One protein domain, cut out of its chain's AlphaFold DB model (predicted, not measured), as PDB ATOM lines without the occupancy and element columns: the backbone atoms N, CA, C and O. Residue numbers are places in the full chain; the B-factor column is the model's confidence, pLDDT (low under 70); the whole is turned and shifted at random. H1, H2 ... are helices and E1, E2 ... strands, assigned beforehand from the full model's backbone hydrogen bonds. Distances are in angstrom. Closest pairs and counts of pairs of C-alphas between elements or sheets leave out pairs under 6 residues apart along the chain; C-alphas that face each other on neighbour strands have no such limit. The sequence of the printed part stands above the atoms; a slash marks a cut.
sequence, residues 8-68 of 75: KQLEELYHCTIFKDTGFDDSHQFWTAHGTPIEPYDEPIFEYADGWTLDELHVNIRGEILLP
ATOM      1  N   LYS A   8     176.406 207.280 227.740       90.12
ATOM      2  CA  LYS A   8     175.237 206.549 228.244       90.12
ATOM      3  C   LYS A   8     175.274 206.375 229.767       90.12
ATOM      4  O   LYS A   8     174.260 206.570 230.420       90.12
ATOM      5  N   GLN A   9     176.446 206.071 230.332       90.25
ATOM      6  CA  GLN A   9     176.595 205.949 231.785       90.25
ATOM      7  C   GLN A   9     176.280 207.258 232.510       90.25
ATOM      8  O   GLN A   9     175.688 207.213 233.580       90.25
ATOM      9  N   LEU A  10     176.670 208.409 231.955       88.12
ATOM     10  CA  LEU A  10     176.372 209.712 232.554       88.12
ATOM     11  C   LEU A  10     174.894 210.097 232.393       88.12
ATOM     12  O   LEU A  10     174.304 210.605 233.340       88.12
ATOM     13  N   GLU A  11     174.279 209.801 231.243       88.69
ATOM     14  CA  GLU A  11     172.835 210.001 231.028       88.69
ATOM     15  C   GLU A  11     171.998 209.160 232.004       88.69
ATOM     16  O   GLU A  11     171.047 209.670 232.592       88.69
ATOM     17  N   GLU A  12     172.377 207.897 232.233       87.38
ATOM     18  CA  GLU A  12     171.716 207.007 233.199       87.38
ATOM     19  C   GLU A  12     171.977 207.428 234.654       87.38
ATOM     20  O   GLU A  12     171.075 207.343 235.480       87.38
ATOM     21  N   LEU A  13     173.191 207.893 234.976       86.00
ATOM     22  CA  LEU A  13     173.571 208.305 236.332       86.00
ATOM     23  C   LEU A  13     172.860 209.587 236.778       86.00
ATOM     24  O   LEU A  13     172.476 209.701 237.939       86.00
ATOM     25  N   TYR A  14     172.726 210.551 235.868       83.56
ATOM     26  CA  TYR A  14     172.193 211.881 236.166       83.56
ATOM     27  C   TYR A  14     170.805 212.131 235.600       83.56
ATOM     28  O   TYR A  14     170.309 213.246 235.715       83.56
ATOM     29  N   HIS A  15     170.189 211.125 234.972       82.88
ATOM     30  CA  HIS A  15     168.881 211.249 234.330       82.88
ATOM     31  C   HIS A  15     168.797 212.485 233.416       82.88
ATOM     32  O   HIS A  15     167.828 213.238 233.443       82.88
ATOM     33  N   CYS A  16     169.846 212.705 232.624       84.19
ATOM     34  CA  CYS A  16     170.026 213.898 231.801       84.19
ATOM     35  C   CYS A  16     170.229 213.531 230.328       84.19
ATOM     36  O   CYS A  16     170.471 212.372 229.989       84.19
ATOM     37  N   THR A  17     170.143 214.525 229.444       88.12
ATOM     38  CA  THR A  17     170.471 214.365 228.020       88.12
ATOM     39  C   THR A  17     171.846 214.955 227.743       88.12
ATOM     40  O   THR A  17     172.065 216.125 228.048       88.12
ATOM     41  N   ILE A  18     172.747 214.176 227.131       90.56
ATOM     42  CA  ILE A  18     174.111 214.615 226.793       90.56
ATOM     43  C   ILE A  18     174.297 214.696 225.278       90.56
ATOM     44  O   ILE A  18     174.042 213.741 224.535       90.56
ATOM     45  N   PHE A  19     174.811 215.816 224.791       90.56
ATOM     46  CA  PHE A  19     175.081 216.058 223.375       90.56
ATOM     47  C   PHE A  19     176.363 216.876 223.201       90.56
ATOM     48  O   PHE A  19     176.951 217.323 224.178       90.56
ATOM     49  N   LYS A  20     176.855 216.997 221.964       90.00
ATOM     50  CA  LYS A  20     177.978 217.888 221.665       90.00
ATOM     51  C   LYS A  20     177.452 219.227 221.181       90.00
ATOM     52  O   LYS A  20     176.583 219.236 220.311       90.00
ATOM     53  N   ASP A  21     178.022 220.300 221.701       87.50
ATOM     54  CA  ASP A  21     177.754 221.672 221.285       87.50
ATOM     55  C   ASP A  21     179.065 222.328 220.823       87.50
ATOM     56  O   ASP A  21     180.160 221.902 221.202       87.50
ATOM     57  N   THR A  22     178.957 223.311 219.937       81.94
ATOM     58  CA  THR A  22     180.076 224.093 219.394       81.94
ATOM     59  C   THR A  22     180.263 225.435 220.102       81.94
ATOM     60  O   THR A  22     181.240 226.126 219.837       81.94
ATOM     61  N   GLY A  23     179.369 225.811 221.023       69.75
ATOM     62  CA  GLY A  23     179.439 227.094 221.728       69.75
ATOM     63  C   GLY A  23     179.492 228.288 220.777       69.75
ATOM     64  O   GLY A  23     178.980 228.233 219.662       69.75
ATOM     65  N   PHE A  24     180.090 229.392 221.236       66.69
ATOM     66  CA  PHE A  24     180.129 230.652 220.480       66.69
ATOM     67  C   PHE A  24     181.282 230.732 219.461       66.69
ATOM     68  O   PHE A  24     181.195 231.488 218.497       66.69
ATOM     69  N   ASP A  25     182.346 229.947 219.651       70.75
ATOM     70  CA  ASP A  25     183.463 229.820 218.715       70.75
ATOM     71  C   ASP A  25     183.349 228.471 217.985       70.75
ATOM     72  O   ASP A  25     183.757 227.439 218.519       70.75
ATOM     73  N   ASP A  26     182.857 228.483 216.738       67.19
ATOM     74  CA  ASP A  26     182.547 227.311 215.883       67.19
ATOM     75  C   ASP A  26     183.661 226.246 215.746       67.19
ATOM     76  O   ASP A  26     183.449 225.164 215.195       67.19
ATOM     77  N   SER A  27     184.876 226.534 216.209       75.31
ATOM     78  CA  SER A  27     186.027 225.630 216.113       75.31
ATOM     79  C   SER A  27     186.117 224.602 217.245       75.31
ATOM     80  O   SER A  27     186.912 223.665 217.146       75.31
ATOM     81  N   HIS A  28     185.334 224.748 218.314       79.81
ATOM     82  CA  HIS A  28     185.519 223.975 219.535       79.81
ATOM     83  C   HIS A  28     184.260 223.211 219.937       79.81
ATOM     84  O   HIS A  28     183.272 223.796 220.353       79.81
ATOM     85  N   GLN A  29     184.320 221.881 219.850       84.75
ATOM     86  CA  GLN A  29     183.252 221.017 220.348       84.75
ATOM     87  C   GLN A  29     183.504 220.618 221.798       84.75
ATOM     88  O   GLN A  29     184.559 220.061 222.109       84.75
ATOM     89  N   PHE A  30     182.499 220.806 222.641       88.88
ATOM     90  CA  PHE A  30     182.453 220.301 224.010       88.88
ATOM     91  C   PHE A  30     181.211 219.436 224.204       88.88
ATOM     92  O   PHE A  30     180.289 219.425 223.386       88.88
ATOM     93  N   TRP A  31     181.224 218.633 225.259       92.19
ATOM     94  CA  TRP A  31     180.045 217.921 225.710       92.19
ATOM     95  C   TRP A  31     179.197 218.831 226.585       92.19
ATOM     96  O   TRP A  31     179.712 219.517 227.459       92.19
ATOM     97  N   THR A  32     177.895 218.766 226.375       89.25
ATOM     98  CA  THR A  32     176.885 219.525 227.099       89.25
ATOM     99  C   THR A  32     175.857 218.552 227.644       89.25
ATOM    100  O   THR A  32     175.456 217.612 226.952       89.25
ATOM    101  N   ALA A  33     175.426 218.771 228.880       89.19
ATOM    102  CA  ALA A  33     174.344 218.051 229.521       89.19
ATOM    103  C   ALA A  33     173.231 219.021 229.905       89.19
ATOM    104  O   ALA A  33     173.502 220.073 230.484       89.19
ATOM    105  N   HIS A  34     171.983 218.621 229.661       86.38
ATOM    106  CA  HIS A  34     170.786 219.285 230.186       86.38
ATOM    107  C   HIS A  34     170.009 218.305 231.074       86.38
ATOM    108  O   HIS A  34     169.692 217.190 230.638       86.38
ATOM    109  N   GLY A  35     169.708 218.705 232.311       74.62
ATOM    110  CA  GLY A  35     169.073 217.866 233.329       74.62
ATOM    111  C   GLY A  35     167.715 218.405 233.774       74.62
ATOM    112  O   GLY A  35     167.599 219.002 234.837       74.62
ATOM    113  N   THR A  36     166.660 218.176 232.989       65.25
ATOM    114  CA  THR A  36     165.284 218.465 233.429       65.25
ATOM    115  C   THR A  36     164.731 217.249 234.179       65.25
ATOM    116  O   THR A  36     164.861 216.131 233.674       65.25
ATOM    117  N   PRO A  37     164.120 217.412 235.365       55.31
ATOM    118  CA  PRO A  37     163.605 216.276 236.111       55.31
ATOM    119  C   PRO A  37     162.445 215.627 235.345       55.31
ATOM    120  O   PRO A  37     161.592 216.312 234.787       55.31
ATOM    121  N   ILE A  38     162.385 214.291 235.354       52.16
ATOM    122  CA  ILE A  38     161.225 213.515 234.866       52.16
ATOM    123  C   ILE A  38     160.081 213.499 235.930       52.16
ATOM    124  O   ILE A  38     159.053 212.869 235.721       52.16
ATOM    125  N   GLU A  39     160.232 214.256 237.033       58.50
ATOM    126  CA  GLU A  39     159.442 214.260 238.290       58.50
ATOM    127  C   GLU A  39     159.462 212.937 239.099       58.50
ATOM    128  O   GLU A  39     159.573 211.858 238.511       58.50
ATOM    129  N   PRO A  40     159.371 212.972 240.459       51.22
ATOM    130  CA  PRO A  40     159.074 214.094 241.360       51.22
ATOM    131  C   PRO A  40     160.241 214.392 242.327       51.22
ATOM    132  O   PRO A  40     160.106 214.276 243.545       51.22
ATOM    133  N   TYR A  41     161.420 214.725 241.809       52.28
ATOM    134  CA  TYR A  41     162.320 215.563 242.600       52.28
ATOM    135  C   TYR A  41     161.909 217.003 242.295       52.28
ATOM    136  O   TYR A  41     161.897 217.388 241.129       52.28
ATOM    137  N   ASP A  42     161.505 217.745 243.329       53.84
ATOM    138  CA  ASP A  42     161.030 219.142 243.260       53.84
ATOM    139  C   ASP A  42     162.064 220.094 242.621       53.84
ATOM    140  O   ASP A  42     161.738 221.222 242.262       53.84
ATOM    141  N   GLU A  43     163.307 219.635 242.442       54.41
ATOM    142  CA  GLU A  43     164.410 220.432 241.925       54.41
ATOM    143  C   GLU A  43     165.063 219.804 240.682       54.41
ATOM    144  O   GLU A  43     165.272 218.583 240.621       54.41
ATOM    145  N   PRO A  44     165.413 220.628 239.676       56.78
ATOM    146  CA  PRO A  44     166.251 220.192 238.570       56.78
ATOM    147  C   PRO A  44     167.615 219.723 239.081       56.78
ATOM    148  O   PRO A  44     168.220 220.359 239.937       56.78
ATOM    149  N   ILE A  45     168.111 218.606 238.537       68.31
ATOM    150  CA  ILE A  45     169.412 218.035 238.930       68.31
ATOM    151  C   ILE A  45     170.544 219.020 238.570       68.31
ATOM    152  O   ILE A  45     171.521 219.114 239.306       68.31
ATOM    153  N   PHE A  46     170.397 219.760 237.463       72.25
ATOM    154  CA  PHE A  46     171.157 220.964 237.092       72.25
ATOM    155  C   PHE A  46     170.483 221.631 235.878       72.25
ATOM    156  O   PHE A  46     169.922 220.940 235.025       72.25
ATOM    157  N   GLU A  47     170.545 222.963 235.768       75.50
ATOM    158  CA  GLU A  47     169.997 223.693 234.609       75.50
ATOM    159  C   GLU A  47     170.825 223.425 233.340       75.50
ATOM    160  O   GLU A  47     170.276 223.112 232.281       75.50
ATOM    161  N   TYR A  48     172.152 223.486 233.466       82.75
ATOM    162  CA  TYR A  48     173.095 223.341 232.362       82.75
ATOM    163  C   TYR A  48     174.482 222.944 232.882       82.75
ATOM    164  O   TYR A  48     174.939 223.486 233.882       82.75
ATOM    165  N   ALA A  49     175.168 222.024 232.199       87.69
ATOM    166  CA  ALA A  49     176.576 221.727 232.460       87.69
ATOM    167  C   ALA A  49     177.324 221.453 231.150       87.69
ATOM    168  O   ALA A  49     176.855 220.680 230.315       87.69
ATOM    169  N   ASP A  50     178.508 222.038 230.988       89.00
ATOM    170  CA  ASP A  50     179.402 221.812 229.849       89.00
ATOM    171  C   ASP A  50     180.729 221.179 230.283       89.00
ATOM    172  O   ASP A  50     181.085 221.214 231.451       89.00
ATOM    173  N   GLY A  51     181.467 220.556 229.366       89.56
ATOM    174  CA  GLY A  51     182.811 220.038 229.616       89.56
ATOM    175  C   GLY A  51     183.474 219.518 228.343       89.56
ATOM    176  O   GLY A  51     182.830 218.893 227.505       89.56
ATOM    177  N   TRP A  52     184.776 219.750 228.168       88.88
ATOM    178  CA  TRP A  52     185.490 219.369 226.937       88.88
ATOM    179  C   TRP A  52     185.524 217.855 226.697       88.88
ATOM    180  O   TRP A  52     185.430 217.387 225.559       88.88
ATOM    181  N   THR A  53     185.622 217.078 227.772       91.50
ATOM    182  CA  THR A  53     185.551 215.613 227.781       91.50
ATOM    183  C   THR A  53     184.397 215.124 228.653       91.50
ATOM    184  O   THR A  53     183.870 215.874 229.472       91.50
ATOM    185  N   LEU A  54     184.009 213.851 228.529       90.56
ATOM    186  CA  LEU A  54     182.978 213.273 229.405       90.56
ATOM    187  C   LEU A  54     183.402 213.262 230.884       90.56
ATOM    188  O   LEU A  54     182.549 213.317 231.766       90.56
ATOM    189  N   ASP A  55     184.705 213.195 231.169       91.25
ATOM    190  CA  ASP A  55     185.231 213.254 232.540       91.25
ATOM    191  C   ASP A  55     185.089 214.670 233.125       91.25
ATOM    192  O   ASP A  55     184.632 214.827 234.254       91.25
ATOM    193  N   GLU A  56     185.387 215.703 232.331       91.12
ATOM    194  CA  GLU A  56     185.161 217.100 232.723       91.12
ATOM    195  C   GLU A  56     183.673 217.416 232.868       91.12
ATOM    196  O   GLU A  56     183.273 218.008 233.867       91.12
ATOM    197  N   LEU A  57     182.837 216.939 231.941       91.19
ATOM    198  CA  LEU A  57     181.386 217.067 232.049       91.19
ATOM    199  C   LEU A  57     180.867 216.423 233.343       91.19
ATOM    200  O   LEU A  57     180.040 217.005 234.037       91.19
ATOM    201  N   HIS A  58     181.368 215.237 233.703       90.50
ATOM    202  CA  HIS A  58     181.011 214.569 234.955       90.50
ATOM    203  C   HIS A  58     181.358 215.421 236.185       90.50
ATOM    204  O   HIS A  58     180.557 215.505 237.116       90.50
ATOM    205  N   VAL A  59     182.533 216.058 236.204       89.31
ATOM    206  CA  VAL A  59     182.935 216.961 237.295       89.31
ATOM    207  C   VAL A  59     182.013 218.175 237.369       89.31
ATOM    208  O   VAL A  59     181.576 218.523 238.466       89.31
ATOM    209  N   ASN A  60     181.666 218.761 236.225       88.69
ATOM    210  CA  ASN A  60     180.822 219.951 236.169       88.69
ATOM    211  C   ASN A  60     179.384 219.645 236.602       88.69
ATOM    212  O   ASN A  60     178.876 220.321 237.489       88.69
ATOM    213  N   ILE A  61     178.789 218.541 236.133       86.50
ATOM    214  CA  ILE A  61     177.489 218.064 236.633       86.50
ATOM    215  C   ILE A  61     177.524 217.855 238.156       86.50
ATOM    216  O   ILE A  61     176.601 218.246 238.863       86.50
ATOM    217  N   ARG A  62     178.592 217.256 238.704       85.06
ATOM    218  CA  ARG A  62     178.719 217.092 240.165       85.06
ATOM    219  C   ARG A  62     178.824 218.421 240.907       85.06
ATOM    220  O   ARG A  62     178.313 218.498 242.018       85.06
ATOM    221  N   GLY A  63     179.501 219.416 240.340       81.81
ATOM    222  CA  GLY A  63     179.566 220.767 240.896       81.81
ATOM    223  C   GLY A  63     178.183 221.405 240.954       81.81
ATOM    224  O   GLY A  63     177.742 221.802 242.029       81.81
ATOM    225  N   GLU A  64     177.469 221.376 239.831       78.94
ATOM    226  CA  GLU A  64     176.120 221.931 239.696       78.94
ATOM    227  C   GLU A  64     175.076 221.207 240.554       78.94
ATOM    228  O   GLU A  64     174.098 221.824 240.935       78.94
ATOM    229  N   ILE A  65     175.279 219.934 240.916       74.88
ATOM    230  CA  ILE A  65     174.429 219.216 241.890       74.88
ATOM    231  C   ILE A  65     174.781 219.585 243.338       74.88
ATOM    232  O   ILE A  65     173.918 219.570 244.211       74.88
ATOM    233  N   LEU A  66     176.050 219.865 243.645       62.16
ATOM    234  CA  LEU A  66     176.493 220.168 245.014       62.16
ATOM    235  C   LEU A  66     176.221 221.626 245.417       62.16
ATOM    236  O   LEU A  66     176.017 221.898 246.600       62.16
ATOM    237  N   LEU A  67     176.210 222.550 244.455       56.91
ATOM    238  CA  LEU A  67     175.923 223.972 244.655       56.91
ATOM    239  C   LEU A  67     174.472 224.315 245.069       56.91
ATOM    240  O   LEU A  67     174.342 225.161 245.957       56.91
ATOM    241  N   PRO A  68     173.392 223.682 244.562       53.50
ATOM    242  CA  PRO A  68     172.021 223.964 245.004       53.50
ATOM    243  C   PRO A  68     171.800 223.659 246.492       53.50
ATOM    244  O   PRO A  68     171.007 224.329 247.145       53.50
TER     245      PRO A  68
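What this domain is: This is residues 8 to 68 of the 75 residues of an uncharacterized protein of [Clostridium] citroniae WAL-17108 (UniProt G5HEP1). A twisted three-stranded sheet has two helices side by side over one face, with its other face bare. The short helix H1 lies over the E1 side of the sheet and the longer H2 over the E3 side, while the two links between strands reach toward opposite ends of the longest axis. The 61 printed residues run H1, E1, E2, E3, H2: two named helices and three named strands, class mixed, with the sheet in the order E1, E2, E3 and antiparallel throughout. The whole is compact, with a radius of gyration of the C-alphas of 11.7 A, yet elongated, spanning 39 by 23 by 18 A.

Where its parts are: Find C-alpha 8 at (175.237, 206.549, 228.244); from there helix H1 runs over residues 8 to 14, 10.0 A long. Strand E1 follows at residues 17 to 21, 12.3 A. Look next for strand E2 at residues 30 to 35, 16.5 A, starting from C-alpha 30 at (182.453, 220.301, 224.010). Strand E3 takes residues 46 to 51, 13.9 A. Helix H2 runs over residues 54 to 66, 18.3 A, ending at C-alpha 66 at (176.493, 220.168, 245.014).

How they stand to each other: Begin with the sheet, a meander in which each strand is the antiparallel neighbour of the one before; E1 and E2 form a hairpin, and so do E2 and E3. Between E1 and E2 you find N 19 and O 32 at 2.9 A; between E2 and E3, N 33 and O 49 at 2.8 A, both within hydrogen-bond range. The sheet is only just strongly twisted, its C-alphas lying up to 4.4 A off the best plane. H1 and H2 are on the same face, giving two layers, helices over a sheet. H2, at a height of 7.6 A over the sheet, lies over E3 and runs along the strands, only just, at 29 degrees to E3 on the local plane; their closest C-alphas are those of Gly 51 and Leu 57, 4.1 A. H1, at a height of 8.7 A, lies over E1 and runs slantwise to the strands, only just, at 57 degrees to E1 on the local plane; look at the C-alphas of Glu 11 and Thr 17, their closest, 5.8 A. H1 and H2 are close but not clearly touching, at a shallow tilt of 9 degrees, the same way; their closest C-alphas, those of Leu 10 and His 58, are 7.1 A apart. In H1 and H2 every O i to N i+4 pair is within hydrogen-bond range.

The domain as a whole: The two C-alphas farthest apart are those of Ser 27 and Pro 40, 38.7 A. The printed part has no cut and no long link. The model's pLDDT is under 70 at residues 23 to 24, 26, 36 to 45 and 66 to 68.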